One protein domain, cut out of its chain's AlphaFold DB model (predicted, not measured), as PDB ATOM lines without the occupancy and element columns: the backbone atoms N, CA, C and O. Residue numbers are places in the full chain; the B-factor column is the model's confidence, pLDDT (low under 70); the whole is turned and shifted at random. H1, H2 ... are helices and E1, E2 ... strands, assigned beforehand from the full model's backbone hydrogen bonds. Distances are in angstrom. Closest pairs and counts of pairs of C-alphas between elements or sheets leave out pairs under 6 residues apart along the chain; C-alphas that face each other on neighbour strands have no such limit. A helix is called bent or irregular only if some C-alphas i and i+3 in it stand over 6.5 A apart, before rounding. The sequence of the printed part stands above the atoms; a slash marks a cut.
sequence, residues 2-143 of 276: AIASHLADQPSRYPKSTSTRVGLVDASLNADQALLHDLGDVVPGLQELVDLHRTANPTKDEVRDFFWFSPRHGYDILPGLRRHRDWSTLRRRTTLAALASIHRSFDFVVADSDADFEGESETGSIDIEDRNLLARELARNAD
ATOM      1  N   ALA A   2     253.195 221.353 255.139       86.19
ATOM      2  CA  ALA A   2     251.939 220.719 255.609       86.19
ATOM      3  C   ALA A   2     252.133 219.552 256.603       86.19
ATOM      4  O   ALA A   2     251.315 219.334 257.492       86.19
ATOM      5  N   ILE A   3     253.242 218.815 256.476       90.06
ATOM      6  CA  ILE A   3     253.610 217.751 257.422       90.06
ATOM      7  C   ILE A   3     253.954 218.336 258.798       90.06
ATOM      8  O   ILE A   3     253.551 217.757 259.800       90.06
ATOM      9  N   ALA A   4     254.633 219.485 258.858       93.00
ATOM     10  CA  ALA A   4     254.965 220.148 260.118       93.00
ATOM     11  C   ALA A   4     253.697 220.611 260.858       93.00
ATOM     12  O   ALA A   4     253.522 220.286 262.029       93.00
ATOM     13  N   SER A   5     252.759 221.252 260.150       90.31
ATOM     14  CA  SER A   5     251.436 221.600 260.697       90.31
ATOM     15  C   SER A   5     250.678 220.361 261.201       90.31
ATOM     16  O   SER A   5     250.185 220.344 262.327       90.31
ATOM     17  N   HIS A   6     250.666 219.270 260.424       89.69
ATOM     18  CA  HIS A   6     250.043 218.014 260.853       89.69
ATOM     19  C   HIS A   6     250.677 217.439 262.127       89.69
ATOM     20  O   HIS A   6     249.957 216.935 262.990       89.69
ATOM     21  N   LEU A   7     252.008 217.492 262.253       91.12
ATOM     22  CA  LEU A   7     252.723 217.032 263.446       91.12
ATOM     23  C   LEU A   7     252.427 217.912 264.666       91.12
ATOM     24  O   LEU A   7     252.318 217.370 265.763       91.12
ATOM     25  N   ALA A   8     252.231 219.220 264.486       90.94
ATOM     26  CA  ALA A   8     251.853 220.137 265.560       90.94
ATOM     27  C   ALA A   8     250.397 219.937 266.048       90.94
ATOM     28  O   ALA A   8     250.121 220.106 267.232       90.94
ATOM     29  N   ASP A   9     249.466 219.493 265.189       86.44
ATOM     30  CA  ASP A   9     248.066 219.184 265.573       86.44
ATOM     31  C   ASP A   9     247.934 217.918 266.451       86.44
ATOM     32  O   ASP A   9     246.888 217.681 267.061       86.44
ATOM     33  N   GLN A  10     248.961 217.059 266.534       75.69
ATOM     34  CA  GLN A  10     248.840 215.779 267.253       75.69
ATOM     35  C   GLN A  10     248.890 215.904 268.784       75.69
ATOM     36  O   GLN A  10     247.992 215.361 269.439       75.69
ATOM     37  N   PRO A  11     249.891 216.573 269.394       63.50
ATOM     38  CA  PRO A  11     250.022 216.603 270.847       63.50
ATOM     39  C   PRO A  11     248.948 217.475 271.510       63.50
ATOM     40  O   PRO A  11     248.542 217.191 272.635       63.50
ATOM     41  N   SER A  12     248.423 218.479 270.798       57.00
ATOM     42  CA  SER A  12     247.384 219.396 271.286       57.00
ATOM     43  C   SER A  12     246.022 218.729 271.520       57.00
ATOM     44  O   SER A  12     245.167 219.280 272.213       57.00
ATOM     45  N   ARG A  13     245.799 217.522 270.979       55.09
ATOM     46  CA  ARG A  13     244.508 216.815 271.044       55.09
ATOM     47  C   ARG A  13     244.467 215.623 272.008       55.09
ATOM     48  O   ARG A  13     243.482 214.882 271.973       55.09
ATOM     49  N   TYR A  14     245.477 215.417 272.861       46.66
ATOM     50  CA  TYR A  14     245.415 214.407 273.929       46.66
ATOM     51  C   TYR A  14     244.617 214.930 275.138       46.66
ATOM     52  O   TYR A  14     245.045 215.882 275.789       46.66
ATOM     53  N   PRO A  15     243.480 214.310 275.513       42.03
ATOM     54  CA  PRO A  15     242.793 214.662 276.741       42.03
ATOM     55  C   PRO A  15     243.343 213.809 277.892       42.03
ATOM     56  O   PRO A  15     243.001 212.631 277.990       42.03
ATOM     57  N   LYS A  16     244.152 214.410 278.776       42.25
ATOM     58  CA  LYS A  16     244.002 214.382 280.252       42.25
ATOM     59  C   LYS A  16     245.286 214.814 280.968       42.25
ATOM     60  O   LYS A  16     246.334 214.212 280.786       42.25
ATOM     61  N   SER A  17     245.089 215.750 281.901       44.56
ATOM     62  CA  SER A  17     246.034 216.263 282.903       44.56
ATOM     63  C   SER A  17     247.111 217.196 282.339       44.56
ATOM     64  O   SER A  17     248.101 216.735 281.792       44.56
ATOM     65  N   THR A  18     246.914 218.509 282.532       51.16
ATOM     66  CA  THR A  18     247.725 219.652 282.040       51.16
ATOM     67  C   THR A  18     247.733 219.856 280.517       51.16
ATOM     68  O   THR A  18     247.905 218.930 279.740       51.16
ATOM     69  N   SER A  19     247.469 221.091 280.080       66.62
ATOM     70  CA  SER A  19     247.429 221.487 278.670       66.62
ATOM     71  C   SER A  19     248.841 221.463 278.077       66.62
ATOM     72  O   SER A  19     249.580 222.433 278.261       66.62
ATOM     73  N   THR A  20     249.216 220.377 277.401       80.62
ATOM     74  CA  THR A  20     250.456 220.309 276.615       80.62
ATOM     75  C   THR A  20     250.510 221.496 275.659       80.62
ATOM     76  O   THR A  20     249.629 221.651 274.810       80.62
ATOM     77  N   ARG A  21     251.524 222.348 275.805       89.38
ATOM     78  CA  ARG A  21     251.732 223.504 274.934       89.38
ATOM     79  C   ARG A  21     252.558 223.086 273.733       89.38
ATOM     80  O   ARG A  21     253.690 222.627 273.888       89.38
ATOM     81  N   VAL A  22     251.995 223.283 272.547       93.62
ATOM     82  CA  VAL A  22     252.640 222.952 271.277       93.62
ATOM     83  C   VAL A  22     252.939 224.229 270.511       93.62
ATOM     84  O   VAL A  22     252.025 225.013 270.268       93.62
ATOM     85  N   GLY A  23     254.203 224.411 270.133       95.38
ATOM     86  CA  GLY A  23     254.657 225.514 269.289       95.38
ATOM     87  C   GLY A  23     255.065 225.020 267.902       95.38
ATOM     88  O   GLY A  23     255.908 224.131 267.788       95.38
ATOM     89  N   LEU A  24     254.502 225.602 266.846       96.50
ATOM     90  CA  LEU A  24     254.966 225.455 265.469       96.50
ATOM     91  C   LEU A  24     255.834 226.663 265.113       96.50
ATOM     92  O   LEU A  24     255.336 227.781 265.038       96.50
ATOM     93  N   VAL A  25     257.128 226.452 264.897       97.69
ATOM     94  CA  VAL A  25     258.059 227.493 264.453       97.69
ATOM     95  C   VAL A  25     258.207 227.411 262.944       97.69
ATOM     96  O   VAL A  25     258.651 226.389 262.421       97.69
ATOM     97  N   ASP A  26     257.869 228.489 262.244       96.12
ATOM     98  CA  ASP A  26     258.153 228.599 260.820       96.12
ATOM     99  C   ASP A  26     259.583 229.112 260.610       96.12
ATOM    100  O   ASP A  26     259.873 230.307 260.677       96.12
ATOM    101  N   ALA A  27     260.495 228.161 260.422       96.19
ATOM    102  CA  ALA A  27     261.914 228.375 260.183       96.19
ATOM    103  C   ALA A  27     262.304 228.153 258.706       96.19
ATOM    104  O   ALA A  27     263.474 227.900 258.404       96.19
ATOM    105  N   SER A  28     261.323 228.179 257.799       94.44
ATOM    106  CA  SER A  28     261.542 228.028 256.362       94.44
ATOM    107  C   SER A  28     261.786 229.397 255.745       94.44
ATOM    108  O   SER A  28     261.195 230.399 256.150       94.44
ATOM    109  N   LEU A  29     262.639 229.463 254.731       92.31
ATOM    110  CA  LEU A  29     263.132 230.722 254.185       92.31
ATOM    111  C   LEU A  29     262.027 231.595 253.574       92.31
ATOM    112  O   LEU A  29     262.110 232.825 253.631       92.31
ATOM    113  N   ASN A  30     260.999 230.948 253.018       91.38
ATOM    114  CA  ASN A  30     259.817 231.600 252.451       91.38
ATOM    115  C   ASN A  30     258.675 231.806 253.459       91.38
ATOM    116  O   ASN A  30     257.711 232.488 253.126       91.38
ATOM    117  N   ALA A  31     258.785 231.249 254.670       91.31
ATOM    118  CA  ALA A  31     257.790 231.361 255.736       91.31
ATOM    119  C   ALA A  31     256.341 231.030 255.301       91.31
ATOM    120  O   ALA A  31     255.383 231.759 255.586       91.31
ATOM    121  N   ASP A  32     256.170 229.922 254.574       90.56
ATOM    122  CA  ASP A  32     254.889 229.564 253.963       90.56
ATOM    123  C   ASP A  32     253.817 229.126 254.997       90.56
ATOM    124  O   ASP A  32     252.633 229.017 254.656       90.56
ATOM    125  N   GLN A  33     254.162 228.902 256.277       91.88
ATOM    126  CA  GLN A  33     253.160 228.522 257.285       91.88
ATOM    127  C   GLN A  33     252.155 229.641 257.543       91.88
ATOM    128  O   GLN A  33     251.003 229.347 257.869       91.88
ATOM    129  N   ALA A  34     252.551 230.905 257.364       89.25
ATOM    130  CA  ALA A  34     251.636 232.036 257.488       89.25
ATOM    131  C   ALA A  34     250.465 231.940 256.496       89.25
ATOM    132  O   ALA A  34     249.328 232.241 256.861       89.25
ATOM    133  N   LEU A  35     250.726 231.444 255.280       86.75
ATOM    134  CA  LEU A  35     249.700 231.184 254.270       86.75
ATOM    135  C   LEU A  35     248.774 230.039 254.699       86.75
ATOM    136  O   LEU A  35     247.558 230.192 254.656       86.75
ATOM    137  N   LEU A  36     249.326 228.905 255.150       86.75
ATOM    138  CA  LEU A  36     248.510 227.747 255.560       86.75
ATOM    139  C   LEU A  36     247.578 228.024 256.737       86.75
ATOM    140  O   LEU A  36     246.556 227.353 256.889       86.75
ATOM    141  N   HIS A  37     247.964 228.958 257.599       88.31
ATOM    142  CA  HIS A  37     247.217 229.294 258.804       88.31
ATOM    143  C   HIS A  37     246.361 230.549 258.642       88.31
ATOM    144  O   HIS A  37     245.718 230.938 259.613       88.31
ATOM    145  N   ASP A  38     246.332 231.141 257.440       86.31
ATOM    146  CA  ASP A  38     245.595 232.372 257.136       86.31
ATOM    147  C   ASP A  38     245.914 233.496 258.138       86.31
ATOM    148  O   ASP A  38     245.034 234.156 258.689       86.31
ATOM    149  N   LEU A  39     247.205 233.669 258.442       85.62
ATOM    150  CA  LEU A  39     247.641 234.624 259.463       85.62
ATOM    151  C   LEU A  39     247.512 236.078 258.976       85.62
ATOM    152  O   LEU A  39     247.326 236.989 259.779       85.62
ATOM    153  N   GLY A  40     247.564 236.321 257.664       78.94
ATOM    154  CA  GLY A  40     247.633 237.675 257.108       78.94
ATOM    155  C   GLY A  40     248.954 238.375 257.460       78.94
ATOM    156  O   GLY A  40     249.979 237.725 257.663       78.94
ATOM    157  N   ASP A  41     248.942 239.708 257.553       72.31
ATOM    158  CA  ASP A  41     250.124 240.522 257.889       72.31
ATOM    159  C   ASP A  41     250.366 240.596 259.415       72.31
ATOM    160  O   ASP A  41     250.302 241.667 260.024       72.31
ATOM    161  N   VAL A  42     250.634 239.461 260.072       68.94
ATOM    162  CA  VAL A  42     250.854 239.431 261.535       68.94
ATOM    163  C   VAL A  42     252.174 240.107 261.929       68.94
ATOM    164  O   VAL A  42     253.208 239.957 261.272       68.94
ATOM    165  N   VAL A  43     252.116 240.859 263.031       69.81
ATOM    166  CA  VAL A  43     253.240 241.260 263.895       69.81
ATOM    167  C   VAL A  43     252.790 240.977 265.326       69.81
ATOM    168  O   VAL A  43     251.651 241.336 265.648       69.81
ATOM    169  N   PRO A  44     253.642 240.411 266.197       86.50
ATOM    170  CA  PRO A  44     255.062 240.064 266.001       86.50
ATOM    171  C   PRO A  44     255.316 238.589 265.603       86.50
ATOM    172  O   PRO A  44     254.427 237.755 265.741       86.50
ATOM    173  N   GLY A  45     256.518 238.274 265.093       92.56
ATOM    174  CA  GLY A  45     256.955 236.921 264.713       92.56
ATOM    175  C   GLY A  45     258.398 236.600 265.139       92.56
ATOM    176  O   GLY A  45     258.924 237.167 266.100       92.56
ATOM    177  N   LEU A  46     259.053 235.663 264.441       95.12
ATOM    178  CA  LEU A  46     260.397 235.176 264.788       95.12
ATOM    179  C   LEU A  46     261.443 236.300 264.846       95.12
ATOM    180  O   LEU A  46     262.280 236.311 265.749       95.12
ATOM    181  N   GLN A  47     261.392 237.251 263.913       94.25
ATOM    182  CA  GLN A  47     262.338 238.366 263.877       94.25
ATOM    183  C   GLN A  47     262.224 239.235 265.134       94.25
ATOM    184  O   GLN A  47     263.230 239.506 265.789       94.25
ATOM    185  N   GLU A  48     261.007 239.628 265.508       95.00
ATOM    186  CA  GLU A  48     260.781 240.460 266.685       95.00
ATOM    187  C   GLU A  48     261.134 239.719 267.986       95.00
ATOM    188  O   GLU A  48     261.666 240.336 268.911       95.00
ATOM    189  N   LEU A  49     260.926 238.397 268.048       96.12
ATOM    190  CA  LEU A  49     261.371 237.579 269.182       96.12
ATOM    191  C   LEU A  49     262.904 237.565 269.298       96.12
ATOM    192  O   LEU A  49     263.449 237.708 270.395       96.12
ATOM    193  N   VAL A  50     263.621 237.417 268.179       95.44
ATOM    194  CA  VAL A  50     265.090 237.504 268.158       95.44
ATOM    195  C   VAL A  50     265.559 238.897 268.583       95.44
ATOM    196  O   VAL A  50     266.509 239.012 269.364       95.44
ATOM    197  N   ASP A  51     264.888 239.953 268.123       94.44
ATOM    198  CA  ASP A  51     265.211 241.326 268.503       94.44
ATOM    199  C   ASP A  51     264.962 241.598 269.997       94.44
ATOM    200  O   ASP A  51     265.774 242.283 270.624       94.44
ATOM    201  N   LEU A  52     263.934 241.002 270.612       95.25
ATOM    202  CA  LEU A  52     263.686 241.106 272.058       95.25
ATOM    203  C   LEU A  52     264.868 240.579 272.892       95.25
ATOM    204  O   LEU A  52     265.285 241.209 273.867       95.25
ATOM    205  N   HIS A  53     265.487 239.473 272.468       94.94
ATOM    206  CA  HIS A  53     266.679 238.902 273.117       94.94
ATOM    207  C   HIS A  53     267.946 239.761 272.964       94.94
ATOM    208  O   HIS A  53     268.997 239.449 273.537       94.94
ATOM    209  N   ARG A  54     267.895 240.865 272.204       91.50
ATOM    210  CA  ARG A  54     269.013 241.823 272.130       91.50
ATOM    211  C   ARG A  54     269.115 242.669 273.389       91.50
ATOM    212  O   ARG A  54     270.228 243.070 273.732       91.50
ATOM    213  N   THR A  55     267.994 242.930 274.054       91.25
ATOM    214  CA  THR A  55     267.899 243.889 275.165       91.25
ATOM    215  C   THR A  55     267.303 243.296 276.437       91.25
ATOM    216  O   THR A  55     267.480 243.885 277.502       91.25
ATOM    217  N   ALA A  56     266.649 242.135 276.358       91.62
ATOM    218  CA  ALA A  56     265.979 241.500 277.485       91.62
ATOM    219  C   ALA A  56     266.259 239.990 277.565       91.62
ATOM    220  O   ALA A  56     266.779 239.376 276.636       91.62
ATOM    221  N   ASN A  57     265.887 239.396 278.700       92.19
ATOM    222  CA  ASN A  57     265.779 237.950 278.879       92.19
ATOM    223  C   ASN A  57     264.302 237.628 279.169       92.19
ATOM    224  O   ASN A  57     263.919 237.624 280.343       92.19
ATOM    225  N   PRO A  58     263.466 237.456 278.129       95.25
ATOM    226  CA  PRO A  58     262.028 237.323 278.291       95.25
ATOM    227  C   PRO A  58     261.647 236.081 279.100       95.25
ATOM    228  O   PRO A  58     262.259 235.010 279.009       95.25
ATOM    229  N   THR A  59     260.596 236.238 279.895       95.50
ATOM    230  CA  THR A  59     259.890 235.159 280.578       95.50
ATOM    231  C   THR A  59     259.214 234.228 279.571       95.50
ATOM    232  O   THR A  59     259.048 234.547 278.396       95.50
ATOM    233  N   LYS A  60     258.786 233.047 280.031       95.06
ATOM    234  CA  LYS A  60     258.076 232.090 279.168       95.06
ATOM    235  C   LYS A  60     256.762 232.654 278.619       95.06
ATOM    236  O   LYS A  60     256.374 232.283 277.522       95.06
ATOM    237  N   ASP A  61     256.067 233.491 279.391       94.88
ATOM    238  CA  ASP A  61     254.835 234.148 278.943       94.88
ATOM    239  C   ASP A  61     255.137 235.173 277.848       94.88
ATOM    240  O   ASP A  61     254.564 235.072 276.770       94.88
ATOM    241  N   GLU A  62     256.136 236.036 278.052       96.12
ATOM    242  CA  GLU A  62     256.549 237.020 277.041       96.12
ATOM    243  C   GLU A  62     257.017 236.367 275.734       96.12
ATOM    244  O   GLU A  62     256.752 236.898 274.668       96.12
ATOM    245  N   VAL A  63     257.687 235.206 275.783       96.56
ATOM    246  CA  VAL A  63     258.042 234.447 274.567       96.56
ATOM    247  C   VAL A  63     256.793 233.957 273.836       96.56
ATOM    248  O   VAL A  63     256.753 233.977 272.607       96.56
ATOM    249  N   ARG A  64     255.775 233.503 274.574       95.06
ATOM    250  CA  ARG A  64     254.533 232.984 273.991       95.06
ATOM    251  C   ARG A  64     253.671 234.071 273.366       95.06
ATOM    252  O   ARG A  64     252.962 233.759 272.420       95.06
ATOM    253  N   ASP A  65     253.791 235.320 273.805       94.44
ATOM    254  CA  ASP A  65     253.083 236.454 273.195       94.44
ATOM    255  C   ASP A  65     253.504 236.714 271.730       94.44
ATOM    256  O   ASP A  65     252.795 237.403 270.996       94.44
ATOM    257  N   PHE A  66     254.628 236.139 271.276       95.81
ATOM    258  CA  PHE A  66     255.060 236.159 269.868       95.81
ATOM    259  C   PHE A  66     254.445 235.047 269.020       95.81
ATOM    260  O   PHE A  66     254.605 235.044 267.800       95.81
ATOM    261  N   PHE A  67     253.780 234.082 269.648       95.06
ATOM    262  CA  PHE A  67     253.100 233.021 268.935       95.06
ATOM    263  C   PHE A  67     251.624 233.372 268.789       95.06
ATOM    264  O   PHE A  67     250.959 233.826 269.719       95.06
ATOM    265  N   TRP A  68     251.090 233.110 267.606       93.38
ATOM    266  CA  TRP A  68     249.678 233.250 267.328       93.38
ATOM    267  C   TRP A  68     248.972 231.924 267.594       93.38
ATOM    268  O   TRP A  68     249.269 230.913 266.956       93.38
ATOM    269  N   PHE A  69     248.027 231.904 268.530       91.25
ATOM    270  CA  PHE A  69     247.221 230.709 268.755       91.25
ATOM    271  C   PHE A  69     246.262 230.507 267.586       91.25
ATOM    272  O   PHE A  69     245.426 231.372 267.327       91.25
ATOM    273  N   SER A  70     246.330 229.351 266.923       87.06
ATOM    274  CA  SER A  70     245.383 228.990 265.875       87.06
ATOM    275  C   SER A  70     244.221 228.178 266.447       87.06
ATOM    276  O   SER A  70     244.384 226.979 266.691       87.06
ATOM    277  N   PRO A  71     243.005 228.744 266.603       82.88
ATOM    278  CA  PRO A  71     241.889 228.009 267.204       82.88
ATOM    279  C   PRO A  71     241.454 226.804 266.367       82.88
ATOM    280  O   PRO A  71     240.918 225.831 266.891       82.88
ATOM    281  N   ARG A  72     241.688 226.870 265.052       82.75
ATOM    282  CA  ARG A  72     241.330 225.820 264.097       82.75
ATOM    283  C   ARG A  72     242.250 224.599 264.199       82.75
ATOM    284  O   ARG A  72     241.784 223.480 263.990       82.75
ATOM    285  N   HIS A  73     243.527 224.821 264.509       83.62
ATOM    286  CA  HIS A  73     244.561 223.782 264.570       83.62
ATOM    287  C   HIS A  73     244.949 223.403 266.015       83.62
ATOM    288  O   HIS A  73     245.504 222.339 266.260       83.62
ATOM    289  N   GLY A  74     244.595 224.232 267.000       86.69
ATOM    290  CA  GLY A  74     244.748 223.938 268.426       86.69
ATOM    291  C   GLY A  74     246.173 224.071 268.968       86.69
ATOM    292  O   GLY A  74     246.455 223.518 270.026       86.69
ATOM    293  N   TYR A  75     247.064 224.775 268.272       91.88
ATOM    294  CA  TYR A  75     248.437 225.039 268.708       91.88
ATOM    295  C   TYR A  75     248.851 226.484 268.413       91.88
ATOM    296  O   TYR A  75     248.179 227.207 267.674       91.88
ATOM    297  N   ASP A  76     249.976 226.877 269.000       94.12
ATOM    298  CA  ASP A  76     250.600 228.186 268.848       94.12
ATOM    299  C   ASP A  76     251.567 228.163 267.655       94.12
ATOM    300  O   ASP A  76     252.379 227.247 267.540       94.12
ATOM    301  N   ILE A  77     251.508 229.148 266.757       94.69
ATOM    302  CA  ILE A  77     252.422 229.279 265.610       94.69
ATOM    303  C   ILE A  77     253.269 230.549 265.732       94.69
ATOM    304  O   ILE A  77     252.730 231.631 265.933       94.69
ATOM    305  N   LEU A  78     254.586 230.426 265.572       96.69
ATOM    306  CA  LEU A  78     255.512 231.545 265.413       96.69
ATOM    307  C   LEU A  78     255.751 231.778 263.915       96.69
ATOM    308  O   LEU A  78     256.416 230.946 263.286       96.69
ATOM    309  N   PRO A  79     255.231 232.878 263.337       95.44
ATOM    310  CA  PRO A  79     255.466 233.210 261.938       95.44
ATOM    311  C   PRO A  79     256.954 233.425 261.654       95.44
ATOM    312  O   PRO A  79     257.675 234.010 262.471       95.44
ATOM    313  N   GLY A  80     257.396 232.976 260.480       94.50
ATOM    314  CA  GLY A  80     258.766 233.143 260.013       94.50
ATOM    315  C   GLY A  80     259.061 234.568 259.548       94.50
ATOM    316  O   GLY A  80     258.285 235.504 259.754       94.50
ATOM    317  N   LEU A  81     260.215 234.752 258.911       92.94
ATOM    318  CA  LEU A  81     260.616 236.055 258.384       92.94
ATOM    319  C   LEU A  81     259.822 236.403 257.122       92.94
ATOM    320  O   LEU A  81     259.615 235.579 256.241       92.94
ATOM    321  N   ARG A  82     259.463 237.682 256.986       88.00
ATOM    322  CA  ARG A  82     258.673 238.194 255.850       88.00
ATOM    323  C   ARG A  82     259.395 238.136 254.514       88.00
ATOM    324  O   ARG A  82     258.767 238.215 253.460       88.00
ATOM    325  N   ARG A  83     260.726 238.154 254.544       88.94
ATOM    326  CA  ARG A  83     261.555 238.216 253.345       88.94
ATOM    327  C   ARG A  83     262.725 237.271 253.494       88.94
ATOM    328  O   ARG A  83     263.492 237.359 254.445       88.94
ATOM    329  N   HIS A  84     262.935 236.489 252.445       88.25
ATOM    330  CA  HIS A  84     264.074 235.588 252.290       88.25
ATOM    331  C   HIS A  84     265.426 236.245 252.624       88.25
ATOM    332  O   HIS A  84     266.288 235.664 253.270       88.25
ATOM    333  N   ARG A  85     265.638 237.492 252.204       88.50
ATOM    334  CA  ARG A  85     266.924 238.174 252.422       88.50
ATOM    335  C   ARG A  85     267.190 238.583 253.873       88.50
ATOM    336  O   ARG A  85     268.328 238.895 254.189       88.50
ATOM    337  N   ASP A  86     266.168 238.625 254.725       91.12
ATOM    338  CA  ASP A  86     266.320 239.115 256.097       91.12
ATOM    339  C   ASP A  86     266.928 238.028 257.011       91.12
ATOM    340  O   ASP A  86     267.395 238.323 258.108       91.12
ATOM    341  N   TRP A  87     267.005 236.780 256.536       91.62
ATOM    342  CA  TRP A  87     267.560 235.635 257.262       91.62
ATOM    343  C   TRP A  87     269.020 235.817 257.688       91.62
ATOM    344  O   TRP A  87     269.344 235.567 258.845       91.62
ATOM    345  N   SER A  88     269.879 236.356 256.817       90.88
ATOM    346  CA  SER A  88     271.283 236.642 257.159       90.88
ATOM    347  C   SER A  88     271.452 237.816 258.133       90.88
ATOM    348  O   SER A  88     272.554 238.088 258.599       90.88
ATOM    349  N   THR A  89     270.377 238.540 258.468       90.56
ATOM    350  CA  THR A  89     270.434 239.640 259.447       90.56
ATOM    351  C   THR A  89     270.249 239.161 260.890       90.56
ATOM    352  O   THR A  89     270.533 239.911 261.835       90.56
ATOM    353  N   LEU A  90     269.795 237.915 261.078       91.94
ATOM    354  CA  LEU A  90     269.586 237.310 262.387       91.94
ATOM    355  C   LEU A  90     270.932 236.995 263.043       91.94
ATOM    356  O   LEU A  90     271.658 236.093 262.640       91.94
ATOM    357  N   ARG A  91     271.269 237.720 264.111       90.62
ATOM    358  CA  ARG A  91     272.553 237.521 264.793       90.62
ATOM    359  C   ARG A  91     272.570 236.211 265.568       90.62
ATOM    360  O   ARG A  91     271.765 236.039 266.485       90.62
ATOM    361  N   ARG A  92     273.592 235.382 265.328       92.44
ATOM    362  CA  ARG A  92     273.769 234.074 265.979       92.44
ATOM    363  C   ARG A  92     273.402 234.035 267.455       92.44
ATOM    364  O   ARG A  92     272.532 233.274 267.860       92.44
ATOM    365  N   ARG A  93     274.019 234.899 268.264       91.19
ATOM    366  CA  ARG A  93     273.798 234.931 269.718       91.19
ATOM    367  C   ARG A  93     272.325 235.104 270.100       91.19
ATOM    368  O   ARG A  93     271.837 234.412 270.986       91.19
ATOM    369  N   THR A  94     271.635 236.057 269.480       94.31
ATOM    370  CA  THR A  94     270.243 236.377 269.825       94.31
ATOM    371  C   THR A  94     269.283 235.346 269.256       94.31
ATOM    372  O   THR A  94     268.309 235.003 269.917       94.31
ATOM    373  N   THR A  95     269.606 234.773 268.097       95.12
ATOM    374  CA  THR A  95     268.874 233.643 267.522       95.12
ATOM    375  C   THR A  95     268.943 232.412 268.425       95.12
ATOM    376  O   THR A  95     267.911 231.834 268.755       95.12
ATOM    377  N   LEU A  96     270.133 232.050 268.916       94.81
ATOM    378  CA  LEU A  96     270.303 230.937 269.856       94.81
ATOM    379  C   LEU A  96     269.564 231.175 271.179       94.81
ATOM    380  O   LEU A  96     268.948 230.256 271.718       94.81
ATOM    381  N   ALA A  97     269.577 232.409 271.692       94.44
ATOM    382  CA  ALA A  97     268.811 232.777 272.882       94.44
ATOM    383  C   ALA A  97     267.294 232.651 272.658       94.44
ATOM    384  O   ALA A  97     266.594 232.110 273.522       94.44
ATOM    385  N   ALA A  98     266.803 233.063 271.485       96.00
ATOM    386  CA  ALA A  98     265.411 232.890 271.085       96.00
ATOM    387  C   ALA A  98     265.027 231.406 271.020       96.00
ATOM    388  O   ALA A  98     264.085 231.007 271.705       96.00
ATOM    389  N   LEU A  99     265.798 230.567 270.316       95.75
ATOM    390  CA  LEU A  99     265.564 229.117 270.244       95.75
ATOM    391  C   LEU A  99     265.566 228.458 271.630       95.75
ATOM    392  O   LEU A  99     264.651 227.707 271.968       95.75
ATOM    393  N   ALA A 100     266.537 228.808 272.479       93.56
ATOM    394  CA  ALA A 100     266.591 228.322 273.853       93.56
ATOM    395  C   ALA A 100     265.353 228.741 274.663       93.56
ATOM    396  O   ALA A 100     264.880 227.988 275.514       93.56
ATOM    397  N   SER A 101     264.839 229.953 274.436       95.56
ATOM    398  CA  SER A 101     263.641 230.454 275.109       95.56
ATOM    399  C   SER A 101     262.363 229.764 274.624       95.56
ATOM    400  O   SER A 101     261.524 229.425 275.458       95.56
ATOM    401  N   ILE A 102     262.255 229.459 273.323       95.62
ATOM    402  CA  ILE A 102     261.150 228.686 272.737       95.62
ATOM    403  C   ILE A 102     261.135 227.283 273.345       95.62
ATOM    404  O   ILE A 102     260.123 226.871 273.908       95.62
ATOM    405  N   HIS A 103     262.283 226.601 273.350       91.62
ATOM    406  CA  HIS A 103     262.430 225.261 273.923       91.62
ATOM    407  C   HIS A 103     261.992 225.182 275.397       91.62
ATOM    408  O   HIS A 103     261.455 224.177 275.842       91.62
ATOM    409  N   ARG A 104     262.189 226.245 276.190       91.88
ATOM    410  CA  ARG A 104     261.737 226.279 277.596       91.88
ATOM    411  C   ARG A 104     260.261 226.649 277.770       91.88
ATOM    412  O   ARG A 104     259.745 226.498 278.883       91.88
ATOM    413  N   SER A 105     259.621 227.207 276.745       94.19
ATOM    414  CA  SER A 105     258.280 227.810 276.822       94.19
ATOM    415  C   SER A 105     257.160 226.884 276.352       94.19
ATOM    416  O   SER A 105     256.005 227.114 276.731       94.19
ATOM    417  N   PHE A 106     257.513 225.840 275.600       92.94
ATOM    418  CA  PHE A 106     256.622 224.824 275.046       92.94
ATOM    419  C   PHE A 106     257.044 223.427 275.502       92.94
ATOM    420  O   PHE A 106     258.221 223.187 275.753       92.94
ATOM    421  N   ASP A 107     256.076 222.518 275.596       90.31
ATOM    422  CA  ASP A 107     256.324 221.111 275.930       90.31
ATOM    423  C   ASP A 107     256.715 220.309 274.681       90.31
ATOM    424  O   ASP A 107     257.445 219.325 274.767       90.31
ATOM    425  N   PHE A 108     256.229 220.737 273.511       91.50
ATOM    426  CA  PHE A 108     256.571 220.160 272.218       91.50
ATOM    427  C   PHE A 108     256.729 221.267 271.176       91.50
ATOM    428  O   PHE A 108     255.877 222.153 271.067       91.50
ATOM    429  N   VAL A 109     257.807 221.210 270.397       94.62
ATOM    430  CA  VAL A 109     258.084 222.178 269.333       94.62
ATOM    431  C   VAL A 109     258.254 221.433 268.020       94.62
ATOM    432  O   VAL A 109     259.061 220.514 267.920       94.62
ATOM    433  N   VAL A 110     257.513 221.857 267.001       96.19
ATOM    434  CA  VAL A 110     257.754 221.458 265.615       96.19
ATOM    435  C   VAL A 110     258.358 222.653 264.905       96.19
ATOM    436  O   VAL A 110     257.750 223.716 264.890       96.19
ATOM    437  N   ALA A 111     259.535 222.493 264.312       97.38
ATOM    438  CA  ALA A 111     260.113 223.518 263.455       97.38
ATOM    439  C   ALA A 111     259.995 223.089 261.989       97.38
ATOM    440  O   ALA A 111     260.462 222.013 261.616       97.38
ATOM    441  N   ASP A 112     259.351 223.914 261.169       97.06
ATOM    442  CA  ASP A 112     259.319 223.734 259.720       97.06
ATOM    443  C   ASP A 112     260.510 224.461 259.113       97.06
ATOM    444  O   ASP A 112     260.548 225.685 259.159       97.06
ATOM    445  N   SER A 113     261.487 223.735 258.580       95.75
ATOM    446  CA  SER A 113     262.726 224.325 258.075       95.75
ATOM    447  C   SER A 113     263.098 223.745 256.718       95.75
ATOM    448  O   SER A 113     262.840 222.569 256.440       95.75
ATOM    449  N   ASP A 114     263.720 224.577 255.887       94.81
ATOM    450  CA  ASP A 114     264.385 224.124 254.673       94.81
ATOM    451  C   ASP A 114     265.650 223.334 255.032       94.81
ATOM    452  O   ASP A 114     266.299 223.574 256.050       94.81
ATOM    453  N   ALA A 115     266.020 222.381 254.180       94.50
ATOM    454  CA  ALA A 115     267.208 221.552 254.368       94.50
ATOM    455  C   ALA A 115     268.482 222.249 253.853       94.50
ATOM    456  O   ALA A 115     269.239 221.654 253.095       94.50
ATOM    457  N   ASP A 116     268.675 223.515 254.231       93.75
ATOM    458  CA  ASP A 116     269.851 224.314 253.880       93.75
ATOM    459  C   ASP A 116     270.857 224.219 255.040       93.75
ATOM    460  O   ASP A 116     270.784 224.974 256.011       93.75
ATOM    461  N   PHE A 117     271.767 223.243 254.982       94.88
ATOM    462  CA  PHE A 117     272.678 222.930 256.092       94.88
ATOM    463  C   PHE A 117     274.102 223.450 255.912       94.88
ATOM    464  O   PHE A 117     274.868 223.425 256.873       94.88
ATOM    465  N   GLU A 118     274.460 223.939 254.729       92.31
ATOM    466  CA  GLU A 118     275.797 224.453 254.414       92.31
ATOM    467  C   GLU A 118     276.203 225.616 255.342       92.31
ATOM    468  O   GLU A 118     275.366 226.442 255.722       92.31
ATOM    469  N   GLY A 119     277.484 225.687 255.710       92.00
ATOM    470  CA  GLY A 119     278.070 226.749 256.528       92.00
ATOM    471  C   GLY A 119     279.346 227.336 255.921       92.00
ATOM    472  O   GLY A 119     279.661 227.138 254.741       92.00
ATOM    473  N   GLU A 120     280.091 228.090 256.731       93.19
ATOM    474  CA  GLU A 120     281.305 228.776 256.282       93.19
ATOM    475  C   GLU A 120     282.407 227.773 255.917       93.19
ATOM    476  O   GLU A 120     283.127 227.982 254.942       93.19
ATOM    477  N   SER A 121     282.511 226.653 256.636       90.00
ATOM    478  CA  SER A 121     283.508 225.606 256.371       90.00
ATOM    479  C   SER A 121     283.352 224.960 254.995       90.00
ATOM    480  O   SER A 121     284.354 224.632 254.360       90.00
ATOM    481  N   GLU A 122     282.117 224.803 254.518       90.88
ATOM    482  CA  GLU A 122     281.829 224.167 253.231       90.88
ATOM    483  C   GLU A 122     281.862 225.169 252.068       90.88
ATOM    484  O   GLU A 122     282.252 224.820 250.953       90.88
ATOM    485  N   THR A 123     281.469 226.423 252.317       92.25
ATOM    486  CA  THR A 123     281.224 227.416 251.253       92.25
ATOM    487  C   THR A 123     282.214 228.579 251.226       92.25
ATOM    488  O   THR A 123     282.280 229.311 250.237       92.25
ATOM    489  N   GLY A 124     282.972 228.782 252.304       93.44
ATOM    490  CA  GLY A 124     283.808 229.963 252.523       93.44
ATOM    491  C   GLY A 124     283.018 231.254 252.774       93.44
ATOM    492  O   GLY A 124     283.604 232.334 252.706       93.44
ATOM    493  N   SER A 125     281.703 231.171 253.011       93.25
ATOM    494  CA  SER A 125     280.824 232.332 253.171       93.25
ATOM    495  C   SER A 125     280.122 232.342 254.523       93.25
ATOM    496  O   SER A 125     279.231 231.531 254.789       93.25
ATOM    497  N   ILE A 126     280.460 233.333 255.347       92.19
ATOM    498  CA  ILE A 126     279.756 233.601 256.605       92.19
ATOM    499  C   ILE A 126     278.284 233.970 256.378       92.19
ATOM    500  O   ILE A 126     277.432 233.591 257.171       92.19
ATOM    501  N   ASP A 127     277.956 234.626 255.260       91.44
ATOM    502  CA  ASP A 127     276.572 234.991 254.936       91.44
ATOM    503  C   ASP A 127     275.695 233.752 254.692       91.44
ATOM    504  O   ASP A 127     274.497 233.774 254.982       91.44
ATOM    505  N   ILE A 128     276.281 232.668 254.156       92.88
ATOM    506  CA  ILE A 128     275.583 231.384 253.995       92.88
ATOM    507  C   ILE A 128     275.371 230.741 255.362       92.88
ATOM    508  O   ILE A 128     274.257 230.314 255.654       92.88
ATOM    509  N   GLU A 129     276.390 230.734 256.223       92.75
ATOM    510  CA  GLU A 129     276.245 230.217 257.584       92.75
ATOM    511  C   GLU A 129     275.181 230.972 258.391       92.75
ATOM    512  O   GLU A 129     274.337 230.340 259.026       92.75
ATOM    513  N   ASP A 130     275.178 232.305 258.337       92.75
ATOM    514  CA  ASP A 130     274.211 233.141 259.051       92.75
ATOM    515  C   ASP A 130     272.786 232.926 258.526       92.75
ATOM    516  O   ASP A 130     271.841 232.793 259.307       92.75
ATOM    517  N   ARG A 131     272.616 232.821 257.203       93.38
ATOM    518  CA  ARG A 131     271.326 232.494 256.583       93.38
ATOM    519  C   ARG A 131     270.825 231.110 257.009       93.38
ATOM    520  O   ARG A 131     269.644 230.963 257.321       93.38
ATOM    521  N   ASN A 132     271.709 230.118 257.013       94.50
ATOM    522  CA  ASN A 132     271.389 228.717 257.294       94.50
ATOM    523  C   ASN A 132     271.412 228.393 258.796       94.50
ATOM    524  O   ASN A 132     271.194 227.249 259.203       94.50
ATOM    525  N   LEU A 133     271.654 229.401 259.639       93.50
ATOM    526  CA  LEU A 133     271.826 229.244 261.073       93.50
ATOM    527  C   LEU A 133     270.659 228.492 261.718       93.50
ATOM    528  O   LEU A 133     270.895 227.578 262.504       93.50
ATOM    529  N   LEU A 134     269.407 228.853 261.405       94.31
ATOM    530  CA  LEU A 134     268.260 228.166 262.004       94.31
ATOM    531  C   LEU A 134     268.188 226.702 261.590       94.31
ATOM    532  O   LEU A 134     268.016 225.866 262.467       94.31
ATOM    533  N   ALA A 135     268.359 226.375 260.310       95.19
ATOM    534  CA  ALA A 135     268.321 224.988 259.852       95.19
ATOM    535  C   ALA A 135     269.403 224.141 260.546       95.19
ATOM    536  O   ALA A 135     269.108 223.073 261.089       95.19
ATOM    537  N   ARG A 136     270.636 224.662 260.627       94.75
ATOM    538  CA  ARG A 136     271.771 224.005 261.301       94.75
ATOM    539  C   ARG A 136     271.517 223.804 262.794       94.75
ATOM    540  O   ARG A 136     271.703 222.706 263.316       94.75
ATOM    541  N   GLU A 137     271.087 224.851 263.492       94.25
ATOM    542  CA  GLU A 137     270.871 224.793 264.938       94.25
ATOM    543  C   GLU A 137     269.632 223.969 265.289       94.25
ATOM    544  O   GLU A 137     269.664 223.197 266.242       94.25
ATOM    545  N   LEU A 138     268.555 224.043 264.513       95.00
ATOM    546  CA  LEU A 138     267.392 223.183 264.715       95.00
ATOM    547  C   LEU A 138     267.755 221.713 264.496       95.00
ATOM    548  O   LEU A 138     267.427 220.899 265.352       95.00
ATOM    549  N   ALA A 139     268.493 221.368 263.437       94.81
ATOM    550  CA  ALA A 139     268.923 219.988 263.199       94.81
ATOM    551  C   ALA A 139     269.790 219.440 264.347       94.81
ATOM    552  O   ALA A 139     269.514 218.363 264.873       94.81
ATOM    553  N   ARG A 140     270.790 220.209 264.808       92.56
ATOM    554  CA  ARG A 140     271.675 219.817 265.926       92.56
ATOM    555  C   ARG A 140     270.932 219.615 267.240       92.56
ATOM    556  O   ARG A 140     271.344 218.796 268.073       92.56
ATOM    557  N   ASN A 141     269.850 220.358 267.446       90.50
ATOM    558  CA  ASN A 141     269.162 220.428 268.727       90.50
ATOM    559  C   ASN A 141     267.816 219.688 268.768       90.50
ATOM    560  O   ASN A 141     267.331 219.441 269.865       90.50
ATOM    561  N   ALA A 142     267.245 219.288 267.629       92.81
ATOM    562  CA  ALA A 142     265.970 218.574 267.568       92.81
ATOM    563  C   ALA A 142     266.089 217.131 268.068       92.81
ATOM    564  O   ALA A 142     266.961 216.396 267.611       92.81
ATOM    565  N   ASP A 143     265.173 216.672 268.921       91.81
ATOM    566  CA  ASP A 143     265.133 215.265 269.356       91.81
ATOM    567  C   ASP A 143     264.987 214.301 268.167       91.81
ATOM    568  O   ASP A 143     265.554 213.210 268.159       91.81
TER     569      ASP A 143
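Overview. This is residues 2 to 143 of the 276 residues of the protein "Unannotated protein" of freshwater metagenome (UniProt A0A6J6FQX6). A small twisted sheet of four strands forms the core, with H1 over one face and the long helix H6 over part of the other, while H9 packs near the ends of E4 and E1 and the short helices H3 and H4 pack on H6. The long axis runs from the loop of residues 9 to 21 at one end to H7 and H8 at the other, with H5 packed on H8. The printed part has 142 residues with nine named helices and four named strands, in the order H1 E1 H2 H3 H4 E2 E3 H5 H6 E4 H7 H8 H9; the mixed sheet has the order E2 E3 E1 E4, and the class is mixed, helices and strands. The whole is compact, with a radius of gyration of the C-alphas of 14.8 A, in an elongated outline of 50 by 32 by 31 A.

Along the chain. H1, residues 2 to 8, begins at C-alpha 2 (251.939, 220.719, 255.609) and is 10.0 A long. E1 is residues 22 to 27, 15.4 A. H2, residues 33 to 36, H3, residues 46 to 52, and H4, residues 60 to 64, measure 5.0 A, 9.9 A and 6.3 A. E2, residues 68 to 70, is 6.2 A long, and E3, residues 75 to 78, is 10.2 A. H5, residues 84 to 89, is 10.4 A long and only just irregular: C-alphas 85 and 88 are 6.6 A apart. H6, residues 92 to 105, is 19.9 A long and begins at C-alpha 92 (273.769, 234.074, 265.979). E4 is residues 108 to 113, 16.0 A. H7, residues 120 to 123, and H8, residues 126 to 131, measure 5.2 A and 8.5 A. H9, residues 133 to 141, is 12.0 A long and ends at C-alpha 141 (269.162, 220.428, 268.727).

Arrangement. In the sheet, E1 and E4 are parallel at 17 degrees, with N 25 and O 110 at 2.8 A. E3 and E1 are parallel at 27 degrees, with N 24 and O 76 at 2.8 A. E2 and E3 form an antiparallel hairpin at 144 degrees, with N 68 and O 77 at 2.8 A. These N and O pairs are within hydrogen-bond range. E3, H5 H6 and E4 make a split strand-helix-strand unit, two strands running the same way with E1 between them; its crossover is right-handed. There are three layers, helices on both faces of the sheet: H6 and H9 on one face, H1 on the other. H1 runs along the strands at a height over the sheet of 8.4 A, its closest C-alphas to E4 being those of Ala 4 and Asp 112, 5.7 A. H6 has a height over the sheet of 10.4 A. The closest C-alphas of E4 and H9 are those of Ser 113 and Ala 135, 5.9 A. H6 is the hub. With residues 94 to 98 alone it touches H3, about perpendicular at 79 degrees, closest at the C-alphas of Val 50 and Thr 95, 5.4 A. With residues 101 to 105 alone it touches H4, closest at the C-alphas of Lys 60 and Ser 105, 4.9 A. With residues 92 to 96 alone it only just touches H9, with 3 pairs of C-alphas within 8 A, the closest those of Arg 92 and Leu 133, 7.2 A. H5 touches H8 at a steep tilt of 57 degrees, opposite ways, closest at the C-alphas of Ser 88 and Arg 131, 4.2 A. H7 and H8 touch only at the corner by their link, closest at the C-alphas of Glu 120 and Ile 126, 5.1 A. H2 only grazes the sheet with residues 33 to 34. Each O i to N i+4 pair is within hydrogen-bond range in H1, H3, H4, H6, H8 and H9; in H5 it is 0 of 2, with 1 of 3 O i to N i+3 pairs, and H2 and H7 are too short for an i+4 pair.

Size, cuts and confidence. The two C-alphas farthest apart are those of Lys 16 and Gly 124, 51.0 A. The printed part has no cut, and its one long link is H1 to E1, with 13 residues. The mean pLDDT of the printed part is 89.2; residues 11 to 19 and 42 to 43 are under 70.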